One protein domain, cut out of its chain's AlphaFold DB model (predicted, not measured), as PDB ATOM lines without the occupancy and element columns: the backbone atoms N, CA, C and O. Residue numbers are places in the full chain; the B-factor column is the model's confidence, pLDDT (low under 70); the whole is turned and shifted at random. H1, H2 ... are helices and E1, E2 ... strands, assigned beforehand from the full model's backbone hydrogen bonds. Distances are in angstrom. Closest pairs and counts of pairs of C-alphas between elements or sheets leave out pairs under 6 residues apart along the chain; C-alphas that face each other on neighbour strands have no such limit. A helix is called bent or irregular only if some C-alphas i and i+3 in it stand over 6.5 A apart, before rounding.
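What this domain is: This is residues 2 to 168 of the 182 residues of an uncharacterized protein of Delftia acidovorans (strain DSM 14801 / SPH-1) (UniProt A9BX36). Helices H1, H3, H4, H5 and H6 wrap round the short helix H2, and a small antiparallel hairpin, E1 and E2, packs on H6a, one arm of a long bent helix. H6b, the other arm, runs toward H7 at one end. The printed part has 167 residues, mostly helix, in the order H1 E1 E2 H2 H3 H4 H5 H6 H7. It is compact, with a radius of gyration of the C-alphas of 15.9 A, spanning 50 by 33 by 24 A.

Where its parts are: Find E1, residues 19 to 22, from C-alpha 19 at (-31.315, 40.727, 5.653), then E2, residues 25 to 28. H1 is residues 2 to 15, H2 32 to 39, H3 41 to 58, 25.7 A, H4 61 to 88, 38.9 A, and H5 100 to 126, 37.9 A. H4 is irregular, with C-alphas 65 and 68 7.7 A apart. H6, residues 130 to 163, is one helix by its hydrogen bonds but bent, with C-alphas 148 and 151 6.7 A apart; its arms are H6a, 130 to 148, 27.6 A, and H6b, 151 to 163. H7, residues 165 to 168, ends at (-34.982, 18.170, -11.930).

How they stand to each other: Look across E1 and E2: N 22 and O 25 are within hydrogen-bond range, 2.9 A. The closest C-alphas of E1 and H6a, Val 22 and Phe 139, are 5.3 A apart. H5 touches H6a, closest C-alphas Val 115 and Gly 140, 5.6 A. The hub, H2, touches H1, H3, H4, H5 and H6b. H7 is close to H6b but not clearly touching, closest C-alphas Ala 161 and Thr 168, 6.0 A. Every O i to N i+4 pair is within range in H1, H2, H3, H5 and H6b, 19 of 24 in H4 and 13 of 15 in H6a; H7 is too short.

The domain as a whole: The farthest C-alphas, Ser 129 and Ala 166, are 54.1 A apart. The printed part has no cut; H4 to H5 is a long link. No printed residue is under 70.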
ATOM      1  N   ARG A   2     -45.440  23.996  -8.202       95.81
ATOM      2  CA  ARG A   2     -44.292  24.929  -8.303       95.81
ATOM      3  C   ARG A   2     -44.438  26.176  -7.429       95.81
ATOM      4  O   ARG A   2     -43.524  26.492  -6.689       95.81
ATOM      5  N   SER A   3     -45.615  26.807  -7.450       96.56
ATOM      6  CA  SER A   3     -45.889  27.995  -6.636       96.56
ATOM      7  C   SER A   3     -45.796  27.747  -5.129       96.56
ATOM      8  O   SER A   3     -45.422  28.639  -4.396       96.56
ATOM      9  N   VAL A   4     -46.107  26.535  -4.652       97.06
ATOM     10  CA  VAL A   4     -45.977  26.194  -3.222       97.06
ATOM     11  C   VAL A   4     -44.501  26.113  -2.836       97.06
ATOM     12  O   VAL A   4     -44.107  26.620  -1.792       97.06
ATOM     13  N   ILE A   5     -43.680  25.517  -3.707       97.06
ATOM     14  CA  ILE A   5     -42.229  25.435  -3.516       97.06
ATOM     15  C   ILE A   5     -41.622  26.839  -3.528       97.06
ATOM     16  O   ILE A   5     -40.864  27.176  -2.628       97.06
ATOM     17  N   THR A   6     -41.974  27.675  -4.508       97.81
ATOM     18  CA  THR A   6     -41.459  29.048  -4.572       97.81
ATOM     19  C   THR A   6     -41.934  29.893  -3.393       97.81
ATOM     20  O   THR A   6     -41.128  30.655  -2.884       97.81
ATOM     21  N   THR A   7     -43.166  29.728  -2.896       97.88
ATOM     22  CA  THR A   7     -43.618  30.377  -1.651       97.88
ATOM     23  C   THR A   7     -42.741  29.985  -0.465       97.88
ATOM     24  O   THR A   7     -42.291  30.858   0.267       97.88
ATOM     25  N   ALA A   8     -42.468  28.689  -0.283       97.19
ATOM     26  CA  ALA A   8     -41.631  28.213   0.819       97.19
ATOM     27  C   ALA A   8     -40.178  28.708   0.706       97.19
ATOM     28  O   ALA A   8     -39.572  29.085   1.708       97.19
ATOM     29  N   LEU A   9     -39.628  28.741  -0.514       96.88
ATOM     30  CA  LEU A   9     -38.293  29.278  -0.781       96.88
ATOM     31  C   LEU A   9     -38.225  30.777  -0.501       96.88
ATOM     32  O   LEU A   9     -37.348  31.195   0.237       96.88
ATOM     33  N   VAL A  10     -39.168  31.565  -1.026       96.62
ATOM     34  CA  VAL A  10     -39.238  33.009  -0.764       96.62
ATOM     35  C   VAL A  10     -39.357  33.265   0.728       96.62
ATOM     36  O   VAL A  10     -38.565  34.024   1.263       96.62
ATOM     37  N   PHE A  11     -40.278  32.595   1.419       95.50
ATOM     38  CA  PHE A  11     -40.392  32.717   2.870       95.50
ATOM     39  C   PHE A  11     -39.051  32.432   3.573       95.50
ATOM     40  O   PHE A  11     -38.633  33.192   4.437       95.50
ATOM     41  N   SER A  12     -38.321  31.398   3.140       94.94
ATOM     42  CA  SER A  12     -36.989  31.089   3.681       94.94
ATOM     43  C   SER A  12     -35.952  32.174   3.363       94.94
ATOM     44  O   SER A  12     -35.102  32.466   4.195       94.94
ATOM     45  N   PHE A  13     -35.999  32.783   2.177       94.31
ATOM     46  CA  PHE A  13     -35.085  33.865   1.798       94.31
ATOM     47  C   PHE A  13     -35.311  35.133   2.623       94.31
ATOM     48  O   PHE A  13     -34.364  35.865   2.877       94.31
ATOM     49  N   PHE A  14     -36.546  35.389   3.046       91.69
ATOM     50  CA  PHE A  14     -36.859  36.549   3.872       91.69
ATOM     51  C   PHE A  14     -36.578  36.298   5.358       91.69
ATOM     52  O   PHE A  14     -36.021  37.169   6.009       91.69
ATOM     53  N   GLU A  15     -36.879  35.107   5.882       91.94
ATOM     54  CA  GLU A  15     -36.753  34.833   7.323       91.94
ATOM     55  C   GLU A  15     -35.403  34.233   7.742       91.94
ATOM     56  O   GLU A  15     -34.966  34.412   8.876       91.94
ATOM     57  N   VAL A  16     -34.748  33.468   6.863       90.88
ATOM     58  CA  VAL A  16     -33.552  32.680   7.220       90.88
ATOM     59  C   VAL A  16     -32.275  33.278   6.645       90.88
ATOM     60  O   VAL A  16     -31.219  33.187   7.273       90.88
ATOM     61  N   PHE A  17     -32.325  33.844   5.437       90.06
ATOM     62  CA  PHE A  17     -31.134  34.455   4.846       90.06
ATOM     63  C   PHE A  17     -30.841  35.817   5.488       90.06
ATOM     64  O   PHE A  17     -31.761  36.474   5.981       90.06
ATOM     65  N   PRO A  18     -29.565  36.257   5.480       85.38
ATOM     66  CA  PRO A  18     -29.200  37.571   5.985       85.38
ATOM     67  C   PRO A  18     -30.001  38.671   5.285       85.38
ATOM     68  O   PRO A  18     -30.025  38.734   4.052       85.38
ATOM     69  N   HIS A  19     -30.627  39.524   6.086       86.31
ATOM     70  CA  HIS A  19     -31.315  40.727   5.653       86.31
ATOM     71  C   HIS A  19     -31.021  41.846   6.645       86.31
ATOM     72  O   HIS A  19     -30.938  41.608   7.846       86.31
ATOM     73  N   GLU A  20     -30.796  43.049   6.130       84.69
ATOM     74  CA  GLU A  20     -30.395  44.197   6.944       84.69
ATOM     75  C   GLU A  20     -31.183  45.442   6.520       84.69
ATOM     76  O   GLU A  20     -31.310  45.696   5.312       84.69
ATOM     77  N   PRO A  21     -31.678  46.251   7.473       89.25
ATOM     78  CA  PRO A  21     -32.319  47.521   7.167       89.25
ATOM     79  C   PRO A  21     -31.266  48.533   6.707       89.25
ATOM     80  O   PRO A  21     -30.339  48.876   7.445       89.25
ATOM     81  N   VAL A  22     -31.405  49.043   5.482       88.38
ATOM     82  CA  VAL A  22     -30.487  50.040   4.918       88.38
ATOM     83  C   VAL A  22     -31.270  51.150   4.227       88.38
ATOM     84  O   VAL A  22     -31.877  50.959   3.175       88.38
ATOM     85  N   GLY A  23     -31.207  52.358   4.785       88.69
ATOM     86  CA  GLY A  23     -31.895  53.516   4.220       88.69
ATOM     87  C   GLY A  23     -33.413  53.360   4.311       88.69
ATOM     88  O   GLY A  23     -33.962  53.342   5.407       88.69
ATOM     89  N   VAL A  24     -34.082  53.269   3.158       84.94
ATOM     90  CA  VAL A  24     -35.554  53.238   3.062       84.94
ATOM     91  C   VAL A  24     -36.179  51.842   3.133       84.94
ATOM     92  O   VAL A  24     -37.400  51.743   3.210       84.94
ATOM     93  N   SER A  25     -35.392  50.766   3.031       89.12
ATOM     94  CA  SER A  25     -35.919  49.398   2.959       89.12
ATOM     95  C   SER A  25     -34.877  48.365   3.406       89.12
ATOM     96  O   SER A  25     -33.737  48.711   3.724       89.12
ATOM     97  N   GLU A  26     -35.264  47.095   3.451       88.06
ATOM     98  CA  GLU A  26     -34.391  45.982   3.819       88.06
ATOM     99  C   GLU A  26     -33.735  45.357   2.586       88.06
ATOM    100  O   GLU A  26     -34.337  45.207   1.519       88.06
ATOM    101  N   VAL A  27     -32.462  45.000   2.727       88.44
ATOM    102  CA  VAL A  27     -31.691  44.346   1.671       88.44
ATOM    103  C   VAL A  27     -31.811  42.845   1.841       88.44
ATOM    104  O   VAL A  27     -31.288  42.298   2.806       88.44
ATOM    105  N   HIS A  28     -32.443  42.173   0.879       91.38
ATOM    106  CA  HIS A  28     -32.637  40.724   0.918       91.38
ATOM    107  C   HIS A  28     -31.964  40.019  -0.261       91.38
ATOM    108  O   HIS A  28     -32.028  40.468  -1.411       91.38
ATOM    109  N   LEU A  29     -31.413  38.833   0.004       90.25
ATOM    110  CA  LEU A  29     -30.982  37.897  -1.033       90.25
ATOM    111  C   LEU A  29     -32.177  37.057  -1.519       90.25
ATOM    112  O   LEU A  29     -32.400  35.938  -1.066       90.25
ATOM    113  N   ILE A  30     -32.957  37.612  -2.447       89.19
ATOM    114  CA  ILE A  30     -34.249  37.040  -2.883       89.19
ATOM    115  C   ILE A  30     -34.091  35.977  -3.985       89.19
ATOM    116  O   ILE A  30     -34.997  35.168  -4.194       89.19
ATOM    117  N   LEU A  31     -32.967  35.963  -4.714       93.12
ATOM    118  CA  LEU A  31     -32.692  34.994  -5.786       93.12
ATOM    119  C   LEU A  31     -33.810  34.933  -6.852       93.12
ATOM    120  O   LEU A  31     -34.182  33.863  -7.347       93.12
ATOM    121  N   GLY A  32     -34.386  36.087  -7.208       94.19
ATOM    122  CA  GLY A  32     -35.562  36.160  -8.084       94.19
ATOM    123  C   GLY A  32     -35.313  35.629  -9.500       94.19
ATOM    124  O   GLY A  32     -36.174  34.947 -10.065       94.19
ATOM    125  N   SER A  33     -34.122  35.869 -10.060       94.06
ATOM    126  CA  SER A  33     -33.672  35.269 -11.325       94.06
ATOM    127  C   SER A  33     -33.608  33.743 -11.226       94.06
ATOM    128  O   SER A  33     -34.149  33.059 -12.096       94.06
ATOM    129  N   THR A  34     -33.046  33.194 -10.148       96.31
ATOM    130  CA  THR A  34     -33.033  31.744  -9.902       96.31
ATOM    131  C   THR A  34     -34.439  31.166  -9.806       96.31
ATOM    132  O   THR A  34     -34.728  30.177 -10.481       96.31
ATOM    133  N   LEU A  35     -35.353  31.780  -9.044       97.56
ATOM    134  CA  LEU A  35     -36.742  31.309  -8.957       97.56
ATOM    135  C   LEU A  35     -37.406  31.272 -10.340       97.56
ATOM    136  O   LEU A  35     -38.092  30.305 -10.688       97.56
ATOM    137  N   LEU A  36     -37.170  32.303 -11.154       97.44
ATOM    138  CA  LEU A  36     -37.685  32.387 -12.514       97.44
ATOM    139  C   LEU A  36     -37.139  31.276 -13.414       97.44
ATOM    140  O   LEU A  36     -37.914  30.629 -14.126       97.44
ATOM    141  N   LEU A  37     -35.825  31.052 -13.405       96.94
ATOM    142  CA  LEU A  37     -35.190  30.042 -14.247       96.94
ATOM    143  C   LEU A  37     -35.592  28.629 -13.800       96.94
ATOM    144  O   LEU A  37     -35.987  27.810 -14.627       96.94
ATOM    145  N   MET A  38     -35.602  28.370 -12.494       97.44
ATOM    146  CA  MET A  38     -35.907  27.056 -11.927       97.44
ATOM    147  C   MET A  38     -37.386  26.681 -12.027       97.44
ATOM    148  O   MET A  38     -37.699  25.532 -12.330       97.44
ATOM    149  N   PHE A  39     -38.312  27.617 -11.796       97.62
ATOM    150  CA  PHE A  39     -39.741  27.302 -11.627       97.62
ATOM    151  C   PHE A  39     -40.663  27.995 -12.639       97.62
ATOM    152  O   PHE A  39     -41.790  27.537 -12.864       97.62
ATOM    153  N   GLY A  40     -40.175  29.044 -13.303       96.50
ATOM    154  CA  GLY A  40     -40.921  29.855 -14.264       96.50
ATOM    155  C   GLY A  40     -41.524  31.114 -13.645       96.50
ATOM    156  O   GLY A  40     -41.804  31.170 -12.450       96.50
ATOM    157  N   ALA A  41     -41.769  32.125 -14.487       95.88
ATOM    158  CA  ALA A  41     -42.200  33.455 -14.049       95.88
ATOM    159  C   ALA A  41     -43.510  33.444 -13.241       95.88
ATOM    160  O   ALA A  41     -43.591  34.099 -12.209       95.88
ATOM    161  N   GLY A  42     -44.518  32.670 -13.664       96.69
ATOM    162  CA  GLY A  42     -45.801  32.605 -12.951       96.69
ATOM    163  C   GLY A  42     -45.678  32.006 -11.547       96.69
ATOM    164  O   GLY A  42     -46.216  32.556 -10.590       96.69
ATOM    165  N   ALA A  43     -44.926  30.910 -11.405       97.50
ATOM    166  CA  ALA A  43     -44.694  30.288 -10.103       97.50
ATOM    167  C   ALA A  43     -43.831  31.175  -9.198       97.50
ATOM    168  O   ALA A  43     -44.149  31.324  -8.023       97.50
ATOM    169  N   ALA A  44     -42.779  31.794  -9.742       97.88
ATOM    170  CA  ALA A  44     -41.945  32.740  -9.008       97.88
ATOM    171  C   ALA A  44     -42.758  33.947  -8.514       97.88
ATOM    172  O   ALA A  44     -42.666  34.292  -7.343       97.88
ATOM    173  N   ALA A  45     -43.620  34.527  -9.356       98.12
ATOM    174  CA  ALA A  45     -44.462  35.663  -8.982       98.12
ATOM    175  C   ALA A  45     -45.451  35.322  -7.856       98.12
ATOM    176  O   ALA A  45     -45.547  36.053  -6.873       98.12
ATOM    177  N   ILE A  46     -46.153  34.188  -7.970       98.38
ATOM    178  CA  ILE A  46     -47.052  33.719  -6.903       98.38
ATOM    179  C   ILE A  46     -46.253  33.449  -5.625       98.38
ATOM    180  O   ILE A  46     -46.688  33.838  -4.549       98.38
ATOM    181  N   GLY A  47     -45.078  32.825  -5.750       98.00
ATOM    182  CA  GLY A  47     -44.195  32.542  -4.623       98.00
ATOM    183  C   GLY A  47     -43.744  33.797  -3.887       98.00
ATOM    184  O   GLY A  47     -43.813  33.832  -2.666       98.00
ATOM    185  N   LEU A  48     -43.346  34.842  -4.622       97.94
ATOM    186  CA  LEU A  48     -42.957  36.131  -4.048       97.94
ATOM    187  C   LEU A  48     -44.126  36.756  -3.286       97.94
ATOM    188  O   LEU A  48     -44.004  37.035  -2.101       97.94
ATOM    189  N   ALA A  49     -45.291  36.893  -3.926       98.12
ATOM    190  CA  ALA A  49     -46.458  37.486  -3.279       98.12
ATOM    191  C   ALA A  49     -46.904  36.690  -2.039       98.12
ATOM    192  O   ALA A  49     -47.037  37.240  -0.950       98.12
ATOM    193  N   CYS A  50     -47.091  35.376  -2.173       98.00
ATOM    194  CA  CYS A  50     -47.539  34.540  -1.065       98.00
ATOM    195  C   CYS A  50     -46.490  34.405   0.044       98.00
ATOM    196  O   CYS A  50     -46.873  34.340   1.206       98.00
ATOM    197  N   GLY A  51     -45.198  34.359  -0.288       97.06
ATOM    198  CA  GLY A  51     -44.116  34.287   0.695       97.06
ATOM    199  C   GLY A  51     -44.108  35.523   1.588       97.06
ATOM    200  O   GLY A  51     -44.160  35.383   2.808       97.06
ATOM    201  N   LEU A  52     -44.183  36.710   0.977       96.12
ATOM    202  CA  LEU A  52     -44.304  37.978   1.701       96.12
ATOM    203  C   LEU A  52     -45.600  38.063   2.509       96.12
ATOM    204  O   LEU A  52     -45.602  38.598   3.610       96.12
ATOM    205  N   LEU A  53     -46.712  37.537   1.988       97.31
ATOM    206  CA  LEU A  53     -47.977  37.551   2.723       97.31
ATOM    207  C   LEU A  53     -47.894  36.688   3.984       97.31
ATOM    208  O   LEU A  53     -48.343  37.105   5.044       97.31
ATOM    209  N   VAL A  54     -47.326  35.485   3.872       97.06
ATOM    210  CA  VAL A  54     -47.134  34.584   5.016       97.06
ATOM    211  C   VAL A  54     -46.197  35.225   6.036       97.06
ATOM    212  O   VAL A  54     -46.529  35.260   7.218       97.06
ATOM    213  N   GLN A  55     -45.080  35.793   5.589       94.81
ATOM    214  CA  GLN A  55     -44.188  36.561   6.453       94.81
ATOM    215  C   GLN A  55     -44.939  37.693   7.171       94.81
ATOM    216  O   GLN A  55     -44.923  37.757   8.398       94.81
ATOM    217  N   GLY A  56     -45.663  38.534   6.431       94.56
ATOM    218  CA  GLY A  56     -46.417  39.650   6.995       94.56
ATOM    219  C   GLY A  56     -47.495  39.207   7.986       94.56
ATOM    220  O   GLY A  56     -47.697  39.845   9.007       94.56
ATOM    221  N   LEU A  57     -48.180  38.087   7.751       96.19
ATOM    222  CA  LEU A  57     -49.234  37.616   8.658       96.19
ATOM    223  C   LEU A  57     -48.703  37.038   9.977       96.19
ATOM    224  O   LEU A  57     -49.404  37.125  10.984       96.19
ATOM    225  N   PHE A  58     -47.510  36.433   9.979       95.06
ATOM    226  CA  PHE A  58     -47.036  35.634  11.116       95.06
ATOM    227  C   PHE A  58     -45.759  36.154  11.792       95.06
ATOM    228  O   PHE A  58     -45.577  35.882  12.977       95.06
ATOM    229  N   PHE A  59     -44.903  36.896  11.084       93.81
ATOM    230  CA  PHE A  59     -43.567  37.298  11.557       93.81
ATOM    231  C   PHE A  59     -43.362  38.817  11.524       93.81
ATOM    232  O   PHE A  59     -42.868  39.382  12.498       93.81
ATOM    233  N   ALA A  60     -43.849  39.494  10.476       91.56
ATOM    234  CA  ALA A  60     -43.743  40.946  10.310       91.56
ATOM    235  C   ALA A  60     -45.103  41.643  10.054       91.56
ATOM    236  O   ALA A  60     -45.307  42.244   8.998       91.56
ATOM    237  N   PRO A  61     -46.063  41.640  11.007       92.94
ATOM    238  CA  PRO A  61     -47.371  42.296  10.822       92.94
ATOM    239  C   PRO A  61     -47.307  43.786  10.501       92.94
ATOM    240  O   PRO A  61     -48.230  44.329   9.892       92.94
ATOM    241  N   PHE A  62     -46.221  44.447  10.897       88.94
ATOM    242  CA  PHE A  62     -45.983  45.856  10.609       88.94
ATOM    243  C   PHE A  62     -45.763  46.139   9.113       88.94
ATOM    244  O   PHE A  62     -46.009  47.266   8.690       88.94
ATOM    245  N   ASP A  63     -45.407  45.131   8.309       90.56
ATOM    246  CA  ASP A  63     -45.239  45.254   6.857       90.56
ATOM    247  C   ASP A  63     -46.551  45.109   6.079       90.56
ATOM    248  O   ASP A  63     -46.633  45.511   4.917       90.56
ATOM    249  N   LEU A  64     -47.618  44.576   6.691       93.81
ATOM    250  CA  LEU A  64     -48.903  44.365   6.011       93.81
ATOM    251  C   LEU A  64     -49.495  45.642   5.383       93.81
ATOM    252  O   LEU A  64     -49.975  45.556   4.248       93.81
ATOM    253  N   PRO A  65     -49.442  46.831   6.021       94.94
ATOM    254  CA  PRO A  65     -49.858  48.079   5.379       94.94
ATOM    255  C   PRO A  65     -49.054  48.415   4.114       94.94
ATOM    256  O   PRO A  65     -49.584  49.043   3.199       94.94
ATOM    257  N   GLN A  66     -47.792  47.982   4.042       92.62
ATOM    258  CA  GLN A  66     -46.884  48.199   2.912       92.62
ATOM    259  C   GLN A  66     -46.854  47.011   1.938       92.62
ATOM    260  O   GLN A  66     -46.163  47.060   0.924       92.62
ATOM    261  N   TYR A  67     -47.647  45.960   2.168       95.75
ATOM    262  CA  TYR A  67     -47.587  44.718   1.394       95.75
ATOM    263  C   TYR A  67     -47.676  44.938  -0.125       95.75
ATOM    264  O   TYR A  67     -46.908  44.353  -0.883       95.75
ATOM    265  N   GLY A  68     -48.558  45.829  -0.595       95.69
ATOM    266  CA  GLY A  68     -48.652  46.152  -2.025       95.69
ATOM    267  C   GLY A  68     -47.369  46.777  -2.596       95.69
ATOM    268  O   GLY A  68     -46.942  46.439  -3.704       95.69
ATOM    269  N   MET A  69     -46.720  47.648  -1.824       95.44
ATOM    270  CA  MET A  69     -45.428  48.245  -2.164       95.44
ATOM    271  C   MET A  69     -44.343  47.167  -2.255       95.44
ATOM    272  O   MET A  69     -43.648  47.075  -3.271       95.44
ATOM    273  N   ASN A  70     -44.271  46.290  -1.253       95.12
ATOM    274  CA  ASN A  70     -43.266  45.230  -1.180       95.12
ATOM    275  C   ASN A  70     -43.448  44.219  -2.320       95.12
ATOM    276  O   ASN A  70     -42.507  43.908  -3.045       95.12
ATOM    277  N   VAL A  71     -44.685  43.789  -2.586       97.06
ATOM    278  CA  VAL A  71     -44.985  42.879  -3.698       97.06
ATOM    279  C   VAL A  71     -44.614  43.498  -5.043       97.06
ATOM    280  O   VAL A  71     -43.973  42.839  -5.861       97.06
ATOM    281  N   THR A  72     -44.975  44.757  -5.307       97.44
ATOM    282  CA  THR A  72     -44.654  45.380  -6.606       97.44
ATOM    283  C   THR A  72     -43.152  45.574  -6.808       97.44
ATOM    284  O   THR A  72     -42.668  45.350  -7.918       97.44
ATOM    285  N   THR A  73     -42.416  45.868  -5.734       96.56
ATOM    286  CA  THR A  73     -40.946  45.945  -5.723       96.56
ATOM    287  C   THR A  73     -40.286  44.638  -6.154       96.56
ATOM    288  O   THR A  73     -39.213  44.663  -6.744       96.56
ATOM    289  N   LEU A  74     -40.944  43.495  -5.957       96.69
ATOM    290  CA  LEU A  74     -40.431  42.194  -6.384       96.69
ATOM    291  C   LEU A  74     -40.968  41.770  -7.752       96.69
ATOM    292  O   LEU A  74     -40.222  41.249  -8.585       96.69
ATOM    293  N   LEU A  75     -42.261  41.980  -8.004       98.19
ATOM    294  CA  LEU A  75     -42.929  41.476  -9.203       98.19
ATOM    295  C   LEU A  75     -42.595  42.274 -10.460       98.19
ATOM    296  O   LEU A  75     -42.466  41.678 -11.532       98.19
ATOM    297  N   VAL A  76     -42.445  43.595 -10.360       98.12
ATOM    298  CA  VAL A  76     -42.125  44.414 -11.534       98.12
ATOM    299  C   VAL A  76     -40.713  44.117 -12.052       98.12
ATOM    300  O   VAL A  76     -40.575  43.837 -13.249       98.12
ATOM    301  N   PRO A  77     -39.673  44.044 -11.200       97.62
ATOM    302  CA  PRO A  77     -38.356  43.586 -11.635       97.62
ATOM    303  C   PRO A  77     -38.366  42.142 -12.134       97.62
ATOM    304  O   PRO A  77     -37.751  41.852 -13.159       97.62
ATOM    305  N   LEU A  78     -39.115  41.235 -11.491       98.06
ATOM    306  CA  LEU A  78     -39.245  39.850 -11.962       98.06
ATOM    307  C   LEU A  78     -39.816  39.802 -13.388       98.06
ATOM    308  O   LEU A  78     -39.332  39.050 -14.237       98.06
ATOM    309  N   TYR A  79     -40.828  40.623 -13.669       97.94
ATOM    310  CA  TYR A  79     -41.384  40.749 -15.008       97.94
ATOM    311  C   TYR A  79     -40.336  41.256 -16.005       97.94
ATOM    312  O   TYR A  79     -40.177  40.650 -17.068       97.94
ATOM    313  N   ALA A  80     -39.566  42.290 -15.657       98.00
ATOM    314  CA  ALA A  80     -38.482  42.801 -16.498       98.00
ATOM    315  C   ALA A  80     -37.422  41.724 -16.802       98.00
ATOM    316  O   ALA A  80     -37.039  41.542 -17.960       98.00
ATOM    317  N   VAL A  81     -37.021  40.941 -15.796       97.50
ATOM    318  CA  VAL A  81     -36.103  39.799 -15.950       97.50
ATOM    319  C   VAL A  81     -36.700  38.732 -16.861       97.50
ATOM    320  O   VAL A  81     -36.003  38.221 -17.733       97.50
ATOM    321  N   SER A  82     -37.994  38.420 -16.734       96.94
ATOM    322  CA  SER A  82     -38.682  37.463 -17.618       96.94
ATOM    323  C   SER A  82     -38.642  37.900 -19.084       96.94
ATOM    324  O   SER A  82     -38.431  37.094 -19.996       96.94
ATOM    325  N   GLN A  83     -38.775  39.202 -19.308       97.44
ATOM    326  CA  GLN A  83     -38.697  39.849 -20.606       97.44
ATOM    327  C   GLN A  83     -37.277  39.764 -21.170       97.44
ATOM    328  O   GLN A  83     -37.089  39.391 -22.331       97.44
ATOM    329  N   LEU A  84     -36.280  40.066 -20.336       97.31
ATOM    330  CA  LEU A  84     -34.874  40.022 -20.712       97.31
ATOM    331  C   LEU A  84     -34.410  38.592 -20.993       97.31
ATOM    332  O   LEU A  84     -33.765  38.364 -22.009       97.31
ATOM    333  N   ALA A  85     -34.792  37.620 -20.165       96.38
ATOM    334  CA  ALA A  85     -34.447  36.211 -20.336       96.38
ATOM    335  C   ALA A  85     -34.907  35.676 -21.698       96.38
ATOM    336  O   ALA A  85     -34.167  34.948 -22.356       96.38
ATOM    337  N   ARG A  86     -36.094  36.084 -22.167       93.94
ATOM    338  CA  ARG A  86     -36.602  35.716 -23.500       93.94
ATOM    339  C   ARG A  86     -35.797  36.316 -24.653       93.94
ATOM    340  O   ARG A  86     -35.767  35.722 -25.723       93.94
ATOM    341  N   ARG A  87     -35.169  37.476 -24.449       94.62
ATOM    342  CA  ARG A  87     -34.348  38.158 -25.463       94.62
ATOM    343  C   ARG A  87     -32.890  37.707 -25.439       94.62
ATOM    344  O   ARG A  87     -32.259  37.631 -26.483       94.62
ATOM    345  N   LEU A  88     -32.354  37.452 -24.247       95.62
ATOM    346  CA  LEU A  88     -30.932  37.230 -24.014       95.62
ATOM    347  C   LEU A  88     -30.540  35.743 -24.045       95.62
ATOM    348  O   LEU A  88     -29.397  35.424 -24.374       95.62
ATOM    349  N   ILE A  89     -31.457  34.834 -23.693       95.25
ATOM    350  CA  ILE A  89     -31.217  33.386 -23.731       95.25
ATOM    351  C   ILE A  89     -31.806  32.824 -25.033       95.25
ATOM    352  O   ILE A  89     -33.037  32.814 -25.169       95.25
ATOM    353  N   PRO A  90     -30.966  32.321 -25.963       94.00
ATOM    354  CA  PRO A  90     -31.433  31.732 -27.214       94.00
ATOM    355  C   PRO A  90     -32.484  30.645 -26.987       94.00
ATOM    356  O   PRO A  90     -32.448  29.931 -25.982       94.00
ATOM    357  N   ALA A  91     -33.412  30.484 -27.934       91.25
ATOM    358  CA  ALA A  91     -34.449  29.455 -27.842       91.25
ATOM    359  C   ALA A  91     -33.837  28.052 -27.675       91.25
ATOM    360  O   ALA A  91     -34.260  27.309 -26.799       91.25
ATOM    361  N   GLY A  92     -32.763  27.748 -28.411       91.44
ATOM    362  CA  GLY A  92     -32.030  26.478 -28.332       91.44
ATOM    363  C   GLY A  92     -31.209  26.248 -27.056       91.44
ATOM    364  O   GLY A  92     -30.593  25.195 -26.930       91.44
ATOM    365  N   THR A  93     -31.164  27.202 -26.123       93.31
ATOM    366  CA  THR A  93     -30.372  27.094 -24.889       93.31
ATOM    367  C   THR A  93     -31.281  26.788 -23.699       93.31
ATOM    368  O   THR A  93     -32.197  27.562 -23.391       93.31
ATOM    369  N   ALA A  94     -31.013  25.665 -23.027       95.44
ATOM    370  CA  ALA A  94     -31.615  25.320 -21.743       95.44
ATOM    371  C   ALA A  94     -31.052  26.219 -20.631       95.44
ATOM    372  O   ALA A  94     -29.914  26.683 -20.705       95.44
ATOM    373  N   TYR A  95     -31.829  26.477 -19.580       96.31
ATOM    374  CA  TYR A  95     -31.391  27.396 -18.528       96.31
ATOM    375  C   TYR A  95     -30.212  26.878 -17.708       96.31
ATOM    376  O   TYR A  95     -29.415  27.683 -17.240       96.31
ATOM    377  N   VAL A  96     -30.036  25.562 -17.595       96.44
ATOM    378  CA  VAL A  96     -28.834  24.981 -16.975       96.44
ATOM    379  C   VAL A  96     -27.536  25.243 -17.754       96.44
ATOM    380  O   VAL A  96     -26.453  25.009 -17.221       96.44
ATOM    381  N   ASP A  97     -27.632  25.733 -18.994       95.69
ATOM    382  CA  ASP A  97     -26.504  25.975 -19.901       95.69
ATOM    383  C   ASP A  97     -26.252  27.468 -20.171       95.69
ATOM    384  O   ASP A  97     -25.528  27.821 -21.106       95.69
ATOM    385  N   ILE A  98     -26.838  28.370 -19.378       95.50
ATOM    386  CA  ILE A  98     -26.575  29.804 -19.541       95.50
ATOM    387  C   ILE A  98     -25.128  30.150 -19.184       95.50
ATOM    388  O   ILE A  98     -24.512  29.592 -18.278       95.50
ATOM    389  N   SER A  99     -24.589  31.139 -19.887       94.94
ATOM    390  CA  SER A  99     -23.278  31.711 -19.590       94.94
ATOM    391  C   SER A  99     -23.311  32.603 -18.346       94.94
ATOM    392  O   SER A  99     -24.341  33.190 -18.004       94.94
ATOM    393  N   TYR A 100     -22.141  32.822 -17.737       94.56
ATOM    394  CA  TYR A 100     -21.976  33.790 -16.646       94.56
ATOM    395  C   TYR A 100     -22.512  35.179 -17.009       94.56
ATOM    396  O   TYR A 100     -23.192  35.820 -16.215       94.56
ATOM    397  N   ARG A 101     -22.266  35.635 -18.242       95.19
ATOM    398  CA  ARG A 101     -22.716  36.953 -18.704       95.19
ATOM    399  C   ARG A 101     -24.242  37.056 -18.759       95.19
ATOM    400  O   ARG A 101     -24.784  38.122 -18.484       95.19
ATOM    401  N   GLN A 102     -24.926  35.963 -19.100       95.94
ATOM    402  CA  GLN A 102     -26.387  35.894 -19.068       95.94
ATOM    403  C   GLN A 102     -26.908  35.902 -17.628       95.94
ATOM    404  O   GLN A 102     -27.796  36.695 -17.333       95.94
ATOM    405  N   ALA A 103     -26.327  35.099 -16.732       95.12
ATOM    406  CA  ALA A 103     -26.704  35.084 -15.315       95.12
ATOM    407  C   ALA A 103     -26.507  36.460 -14.655       95.12
ATOM    408  O   ALA A 103     -27.442  37.011 -14.079       95.12
ATOM    409  N   LEU A 104     -25.333  37.076 -14.844       95.31
ATOM    410  CA  LEU A 104     -25.025  38.415 -14.339       95.31
ATOM    411  C   LEU A 104     -26.013  39.463 -14.865       95.31
ATOM    412  O   LEU A 104     -26.482  40.297 -14.095       95.31
ATOM    413  N   ALA A 105     -26.360  39.424 -16.155       96.69
ATOM    414  CA  ALA A 105     -27.318  40.365 -16.731       96.69
ATOM    415  C   ALA A 105     -28.726  40.204 -16.135       96.69
ATOM    416  O   ALA A 105     -29.389  41.207 -15.869       96.69
ATOM    417  N   LEU A 106     -29.181  38.967 -15.907       96.31
ATOM    418  CA  LEU A 106     -30.483  38.700 -15.294       96.31
ATOM    419  C   LEU A 106     -30.523  39.155 -13.836       96.31
ATOM    420  O   LEU A 106     -31.436  39.895 -13.475       96.31
ATOM    421  N   SER A 107     -29.522  38.786 -13.033       93.94
ATOM    422  CA  SER A 107     -29.442  39.203 -11.630       93.94
ATOM    423  C   SER A 107     -29.316  40.725 -11.512       93.94
ATOM    424  O   SER A 107     -30.129  41.356 -10.847       93.94
ATOM    425  N   THR A 108     -28.423  41.367 -12.276       94.81
ATOM    426  CA  THR A 108     -28.290  42.839 -12.264       94.81
ATOM    427  C   THR A 108     -29.595  43.533 -12.660       94.81
ATOM    428  O   THR A 108     -29.944  44.565 -12.094       94.81
ATOM    429  N   THR A 109     -30.352  42.966 -13.605       96.69
ATOM    430  CA  THR A 109     -31.666  43.508 -13.991       96.69
ATOM    431  C   THR A 109     -32.682  43.378 -12.863       96.69
ATOM    432  O   THR A 109     -33.466  44.300 -12.648       96.69
ATOM    433  N   TYR A 110     -32.667  42.262 -12.130       96.44
ATOM    434  CA  TYR A 110     -33.550  42.065 -10.986       96.44
ATOM    435  C   TYR A 110     -33.229  43.055  -9.863       96.44
ATOM    436  O   TYR A 110     -34.090  43.829  -9.457       96.44
ATOM    437  N   GLN A 111     -31.966  43.089  -9.439       95.38
ATOM    438  CA  GLN A 111     -31.486  43.924  -8.340       95.38
ATOM    439  C   GLN A 111     -31.594  45.418  -8.668       95.38
ATOM    440  O   GLN A 111     -32.120  46.199  -7.881       95.38
ATOM    441  N   GLY A 112     -31.176  45.821  -9.871       95.31
ATOM    442  CA  GLY A 112     -31.343  47.194 -10.342       95.31
ATOM    443  C   GLY A 112     -32.816  47.588 -10.447       95.31
ATOM    444  O   GLY A 112     -33.181  48.703 -10.085       95.31
ATOM    445  N   GLY A 113     -33.678  46.663 -10.876       96.88
ATOM    446  CA  GLY A 113     -35.121  46.866 -10.869       96.88
ATOM    447  C   GLY A 113     -35.677  47.088  -9.461       96.88
ATOM    448  O   GLY A 113     -36.471  48.007  -9.289       96.88
ATOM    449  N   ILE A 114     -35.242  46.304  -8.467       96.25
ATOM    450  CA  ILE A 114     -35.637  46.480  -7.059       96.25
ATOM    451  C   ILE A 114     -35.239  47.875  -6.575       96.25
ATOM    452  O   ILE A 114     -36.096  48.623  -6.117       96.25
ATOM    453  N   VAL A 115     -33.971  48.263  -6.751       96.00
ATOM    454  CA  VAL A 115     -33.471  49.583  -6.330       96.00
ATOM    455  C   VAL A 115     -34.262  50.717  -6.982       96.00
ATOM    456  O   VAL A 115     -34.660  51.657  -6.300       96.00
ATOM    457  N   LEU A 116     -34.545  50.622  -8.285       96.81
ATOM    458  CA  LEU A 116     -35.341  51.627  -8.993       96.81
ATOM    459  C   LEU A 116     -36.794  51.680  -8.505       96.81
ATOM    460  O   LEU A 116     -37.360  52.768  -8.404       96.81
ATOM    461  N   TRP A 117     -37.403  50.535  -8.196       97.50
ATOM    462  CA  TRP A 117     -38.787  50.484  -7.719       97.50
ATOM    463  C   TRP A 117     -38.919  50.983  -6.275       97.50
ATOM    464  O   TRP A 117     -39.852  51.719  -5.961       97.50
ATOM    465  N   VAL A 118     -37.941  50.674  -5.418       95.44
ATOM    466  CA  VAL A 118     -37.822  51.249  -4.070       95.44
ATOM    467  C   VAL A 118     -37.619  52.758  -4.149       95.44
ATOM    468  O   VAL A 118     -38.310  53.499  -3.458       95.44
ATOM    469  N   ALA A 119     -36.739  53.236  -5.036       96.25
ATOM    470  CA  ALA A 119     -36.546  54.666  -5.261       96.25
ATOM    471  C   ALA A 119     -37.852  55.359  -5.671       96.25
ATOM    472  O   ALA A 119     -38.183  56.418  -5.138       96.25
ATOM    473  N   PHE A 120     -38.616  54.748  -6.581       96.62
ATOM    474  CA  PHE A 120     -39.927  55.246  -6.984       96.62
ATOM    475  C   PHE A 120     -40.863  55.403  -5.779       96.62
ATOM    476  O   PHE A 120     -41.419  56.483  -5.580       96.62
ATOM    477  N   TRP A 121     -41.001  54.367  -4.949       96.00
ATOM    478  CA  TRP A 121     -41.881  54.408  -3.783       96.00
ATOM    479  C   TRP A 121     -41.404  55.371  -2.696       96.00
ATOM    480  O   TRP A 121     -42.221  56.104  -2.141       96.00
ATOM    481  N   ALA A 122     -40.097  55.437  -2.438       94.75
ATOM    482  CA  ALA A 122     -39.503  56.370  -1.487       94.75
ATOM    483  C   ALA A 122     -39.752  57.828  -1.897       94.75
ATOM    484  O   ALA A 122     -40.177  58.644  -1.082       94.75
ATOM    485  N   ILE A 123     -39.558  58.155  -3.178       95.81
ATOM    486  CA  ILE A 123     -39.849  59.493  -3.712       95.81
ATOM    487  C   ILE A 123     -41.348  59.782  -3.661       95.81
ATOM    488  O   ILE A 123     -41.744  60.894  -3.321       95.81
ATOM    489  N   TYR A 124     -42.181  58.796  -3.994       95.06
ATOM    490  CA  TYR A 124     -43.631  58.943  -3.972       95.06
ATOM    491  C   TYR A 124     -44.169  59.187  -2.554       95.06
ATOM    492  O   TYR A 124     -45.041  60.031  -2.371       95.06
ATOM    493  N   GLY A 125     -43.638  58.478  -1.553       93.06
ATOM    494  CA  GLY A 125     -44.083  58.565  -0.161       93.06
ATOM    495  C   GLY A 125     -43.468  59.724   0.628       93.06
ATOM    496  O   GLY A 125     -44.186  60.430   1.330       93.06
ATOM    497  N   HIS A 126     -42.153  59.935   0.520       91.50
ATOM    498  CA  HIS A 126     -41.409  60.927   1.316       91.50
ATOM    499  C   HIS A 126     -41.087  62.222   0.548       91.50
ATOM    500  O   HIS A 126     -40.593  63.186   1.133       91.50
ATOM    501  N   GLY A 127     -41.356  62.270  -0.758       93.50
ATOM    502  CA  GLY A 127     -41.004  63.392  -1.626       93.50
ATOM    503  C   GLY A 127     -39.550  63.360  -2.112       93.50
ATOM    504  O   GLY A 127     -38.683  62.664  -1.576       93.50
ATOM    505  N   ALA A 128     -39.265  64.146  -3.153       94.25
ATOM    506  CA  ALA A 128     -37.936  64.263  -3.754       94.25
ATOM    507  C   ALA A 128     -37.043  65.240  -2.964       94.25
ATOM    508  O   ALA A 128     -36.819  66.376  -3.381       94.25
ATOM    509  N   SER A 129     -36.550  64.802  -1.804       95.88
ATOM    510  CA  SER A 129     -35.627  65.565  -0.952       95.88
ATOM    511  C   SER A 129     -34.204  64.994  -0.989       95.88
ATOM    512  O   SER A 129     -34.004  63.832  -1.343       95.88
ATOM    513  N   LEU A 130     -33.204  65.781  -0.572       95.06
ATOM    514  CA  LEU A 130     -31.822  65.295  -0.454       95.06
ATOM    515  C   LEU A 130     -31.702  64.128   0.545       95.06
ATOM    516  O   LEU A 130     -30.917  63.210   0.310       95.06
ATOM    517  N   ALA A 131     -32.497  64.138   1.621       93.81
ATOM    518  CA  ALA A 131     -32.550  63.042   2.587       93.81
ATOM    519  C   ALA A 131     -33.036  61.747   1.917       93.81
ATOM    520  O   ALA A 131     -32.306  60.758   1.918       93.81
ATOM    521  N   THR A 132     -34.178  61.793   1.219       94.31
ATOM    522  CA  THR A 132     -34.728  60.649   0.470       94.31
ATOM    523  C   THR A 132     -33.726  60.110  -0.556       94.31
ATOM    524  O   THR A 132     -33.533  58.904  -0.675       94.31
ATOM    525  N   MET A 133     -33.042  60.998  -1.292       94.50
ATOM    526  CA  MET A 133     -32.008  60.593  -2.257       94.50
ATOM    527  C   MET A 133     -30.831  59.883  -1.587       94.50
ATOM    528  O   MET A 133     -30.292  58.932  -2.145       94.50
ATOM    529  N   THR A 134     -30.438  60.332  -0.393       95.44
ATOM    530  CA  THR A 134     -29.328  59.742   0.367       95.44
ATOM    531  C   THR A 134     -29.696  58.352   0.883       95.44
ATOM    532  O   THR A 134     -28.901  57.423   0.754       95.44
ATOM    533  N   GLU A 135     -30.916  58.177   1.395       94.56
ATOM    534  CA  GLU A 135     -31.418  56.875   1.846       94.56
ATOM    535  C   GLU A 135     -31.506  55.882   0.678       94.56
ATOM    536  O   GLU A 135     -30.978  54.773   0.770       94.56
ATOM    537  N   VAL A 136     -32.072  56.297  -0.460       95.25
ATOM    538  CA  VAL A 136     -32.119  55.479  -1.684       95.25
ATOM    539  C   VAL A 136     -30.715  55.138  -2.189       95.25
ATOM    540  O   VAL A 136     -30.468  54.001  -2.591       95.25
ATOM    541  N   ALA A 137     -29.775  56.086  -2.156       94.19
ATOM    542  CA  ALA A 137     -28.395  55.835  -2.561       94.19
ATOM    543  C   ALA A 137     -27.709  54.812  -1.643       94.19
ATOM    544  O   ALA A 137     -27.018  53.921  -2.138       94.19
ATOM    545  N   SER A 138     -27.932  54.898  -0.327       94.75
ATOM    546  CA  SER A 138     -27.400  53.929   0.638       94.75
ATOM    547  C   SER A 138     -27.959  52.521   0.403       94.75
ATOM    548  O   SER A 138     -27.195  51.557   0.344       94.75
ATOM    549  N   PHE A 139     -29.268  52.419   0.148       94.56
ATOM    550  CA  PHE A 139     -29.940  51.171  -0.202       94.56
ATOM    551  C   PHE A 139     -29.378  50.576  -1.500       94.56
ATOM    552  O   PHE A 139     -28.981  49.411  -1.551       94.56
ATOM    553  N   GLY A 140     -29.256  51.399  -2.546       93.50
ATOM    554  CA  GLY A 140     -28.683  50.986  -3.826       93.50
ATOM    555  C   GLY A 140     -27.232  50.512  -3.710       93.50
ATOM    556  O   GLY A 140     -26.861  49.519  -4.335       93.50
ATOM    557  N   ALA A 141     -26.422  51.174  -2.881       92.69
ATOM    558  CA  ALA A 141     -25.045  50.768  -2.618       92.69
ATOM    559  C   ALA A 141     -24.969  49.400  -1.922       92.69
ATOM    560  O   ALA A 141     -24.143  48.570  -2.301       92.69
ATOM    561  N   ALA A 142     -25.857  49.124  -0.963       91.19
ATOM    562  CA  ALA A 142     -25.919  47.818  -0.314       91.19
ATOM    563  C   ALA A 142     -26.323  46.699  -1.294       91.19
ATOM    564  O   ALA A 142     -25.710  45.629  -1.298       91.19
ATOM    565  N   TYR A 143     -27.255  46.970  -2.216       88.62
ATOM    566  CA  TYR A 143     -27.640  46.026  -3.275       88.62
ATOM    567  C   TYR A 143     -26.500  45.676  -4.244       88.62
ATOM    568  O   TYR A 143     -26.532  44.612  -4.865       88.62
ATOM    569  N   MET A 144     -25.445  46.494  -4.348       87.56
ATOM    570  CA  MET A 144     -24.264  46.123  -5.141       87.56
ATOM    571  C   MET A 144     -23.559  44.885  -4.578       87.56
ATOM    572  O   MET A 144     -23.028  44.090  -5.350       87.56
ATOM    573  N   CYS A 145     -23.607  44.662  -3.260       85.69
ATOM    574  CA  CYS A 145     -23.080  43.435  -2.659       85.69
ATOM    575  C   CYS A 145     -23.881  42.209  -3.116       85.69
ATOM    576  O   CYS A 145     -23.300  41.180  -3.459       85.69
ATOM    577  N   VAL A 146     -25.208  42.341  -3.203       86.94
ATOM    578  CA  VAL A 146     -26.099  41.282  -3.699       86.94
ATOM    579  C   VAL A 146     -25.799  40.970  -5.165       86.94
ATOM    580  O   VAL A 146     -25.642  39.805  -5.515       86.94
ATOM    581  N   VAL A 147     -25.614  41.993  -6.008       87.62
ATOM    582  CA  VAL A 147     -25.254  41.829  -7.431       87.62
ATOM    583  C   VAL A 147     -23.933  41.076  -7.626       87.62
ATOM    584  O   VAL A 147     -23.765  40.399  -8.638       87.62
ATOM    585  N   LEU A 148     -22.990  41.157  -6.683       87.38
ATOM    586  CA  LEU A 148     -21.732  40.406  -6.758       87.38
ATOM    587  C   LEU A 148     -21.901  38.930  -6.372       87.38
ATOM    588  O   LEU A 148     -21.239  38.066  -6.946       87.38
ATOM    589  N   VAL A 149     -22.769  38.640  -5.402       89.50
ATOM    590  CA  VAL A 149     -22.941  37.291  -4.842       89.50
ATOM    591  C   VAL A 149     -23.967  36.477  -5.627       89.50
ATOM    592  O   VAL A 149     -23.716  35.322  -5.968       89.50
ATOM    593  N   GLU A 150     -25.115  37.068  -5.946       91.31
ATOM    594  CA  GLU A 150     -26.263  36.365  -6.519       91.31
ATOM    595  C   GLU A 150     -25.964  35.653  -7.850       91.31
ATOM    596  O   GLU A 150     -26.310  34.479  -7.954       91.31
ATOM    597  N   PRO A 151     -25.251  36.234  -8.838       91.62
ATOM    598  CA  PRO A 151     -24.931  35.520 -10.076       91.62
ATOM    599  C   PRO A 151     -24.125  34.235  -9.849       91.62
ATOM    600  O   PRO A 151     -24.255  33.277 -10.610       91.62
ATOM    601  N   LEU A 152     -23.281  34.201  -8.811       93.12
ATOM    602  CA  LEU A 152     -22.508  33.011  -8.455       93.12
ATOM    603  C   LEU A 152     -23.413  31.939  -7.843       93.12
ATOM    604  O   LEU A 152     -23.281  30.762  -8.182       93.12
ATOM    605  N   VAL A 153     -24.354  32.353  -6.991       93.50
ATOM    606  CA  VAL A 153     -25.380  31.468  -6.425       93.50
ATOM    607  C   VAL A 153     -26.283  30.922  -7.530       93.50
ATOM    608  O   VAL A 153     -26.490  29.712  -7.590       93.50
ATOM    609  N   ASP A 154     -26.734  31.768  -8.457       93.19
ATOM    610  CA  ASP A 154     -27.558  31.383  -9.607       93.19
ATOM    611  C   ASP A 154     -26.873  30.285 -10.432       93.19
ATOM    612  O   ASP A 154     -27.459  29.238 -10.716       93.19
ATOM    613  N   LEU A 155     -25.596  30.475 -10.772       94.56
ATOM    614  CA  LEU A 155     -24.837  29.477 -11.523       94.56
ATOM    615  C   LEU A 155     -24.600  28.196 -10.723       94.56
ATOM    616  O   LEU A 155     -24.670  27.110 -11.298       94.56
ATOM    617  N   ALA A 156     -24.347  28.293  -9.416       96.00
ATOM    618  CA  ALA A 156     -24.183  27.122  -8.559       96.00
ATOM    619  C   ALA A 156     -25.474  26.288  -8.489       96.00
ATOM    620  O   ALA A 156     -25.424  25.061  -8.605       96.00
ATOM    621  N   VAL A 157     -26.633  26.944  -8.370       96.56
ATOM    622  CA  VAL A 157     -27.949  26.289  -8.367       96.56
ATOM    623  C   VAL A 157     -28.231  25.626  -9.713       96.56
ATOM    624  O   VAL A 157     -28.627  24.460  -9.749       96.56
ATOM    625  N   LEU A 158     -27.982  26.318 -10.825       96.00
ATOM    626  CA  LEU A 158     -28.192  25.767 -12.167       96.00
ATOM    627  C   LEU A 158     -27.247  24.599 -12.466       96.00
ATOM    628  O   LEU A 158     -27.665  23.584 -13.024       96.00
ATOM    629  N   TRP A 159     -25.991  24.694 -12.034       96.50
ATOM    630  CA  TRP A 159     -25.037  23.595 -12.123       96.50
ATOM    631  C   TRP A 159     -25.493  22.382 -11.305       96.50
ATOM    632  O   TRP A 159     -25.406  21.246 -11.781       96.50
ATOM    633  N   LEU A 160     -26.029  22.599 -10.100       96.50
ATOM    634  CA  LEU A 160     -26.566  21.519  -9.275       96.50
ATOM    635  C   LEU A 160     -27.795  20.884  -9.935       96.50
ATOM    636  O   LEU A 160     -27.889  19.657  -9.994       96.50
ATOM    637  N   ALA A 161     -28.687  21.697 -10.503       96.12
ATOM    638  CA  ALA A 161     -29.831  21.216 -11.269       96.12
ATOM    639  C   ALA A 161     -29.384  20.357 -12.462       96.12
ATOM    640  O   ALA A 161     -29.923  19.273 -12.674       96.12
ATOM    641  N   LYS A 162     -28.332  20.771 -13.181       96.06
ATOM    642  CA  LYS A 162     -27.731  19.985 -14.267       96.06
ATOM    643  C   LYS A 162     -27.195  18.638 -13.786       96.06
ATOM    644  O   LYS A 162     -27.442  17.614 -14.418       96.06
ATOM    645  N   ARG A 163     -26.471  18.617 -12.662       96.31
ATOM    646  CA  ARG A 163     -25.908  17.379 -12.088       96.31
ATOM    647  C   ARG A 163     -26.977  16.428 -11.565       96.31
ATOM    648  O   ARG A 163     -26.794  15.218 -11.628       96.31
ATOM    649  N   LEU A 164     -28.079  16.972 -11.065       95.44
ATOM    650  CA  LEU A 164     -29.214  16.227 -10.528       95.44
ATOM    651  C   LEU A 164     -30.375  16.181 -11.530       95.44
ATOM    652  O   LEU A 164     -31.540  16.226 -11.134       95.44
ATOM    653  N   ALA A 165     -30.074  16.089 -12.831       91.75
ATOM    654  CA  ALA A 165     -31.071  16.115 -13.904       91.75
ATOM    655  C   ALA A 165     -32.195  15.082 -13.704       91.75
ATOM    656  O   ALA A 165     -33.364  15.408 -13.895       91.75
ATOM    657  N   ALA A 166     -31.871  13.883 -13.208       91.88
ATOM    658  CA  ALA A 166     -32.856  12.841 -12.904       91.88
ATOM    659  C   ALA A 166     -33.967  13.302 -11.935       91.88
ATOM    660  O   ALA A 166     -35.096  12.828 -12.022       91.88
ATOM    661  N   PHE A 167     -33.666  14.251 -11.042       92.44
ATOM    662  CA  PHE A 167     -34.621  14.813 -10.082       92.44
ATOM    663  C   PHE A 167     -35.234  16.137 -10.547       92.44
ATOM    664  O   PHE A 167     -36.265  16.556 -10.023       92.44
ATOM    665  N   THR A 168     -34.614  16.808 -11.519       93.62
ATOM    666  CA  THR A 168     -34.982  18.170 -11.930       93.62
ATOM    667  C   THR A 168     -35.589  18.268 -13.332       93.62
ATOM    668  O   THR A 168     -36.041  19.340 -13.722       93.62
TER     669      THR A 168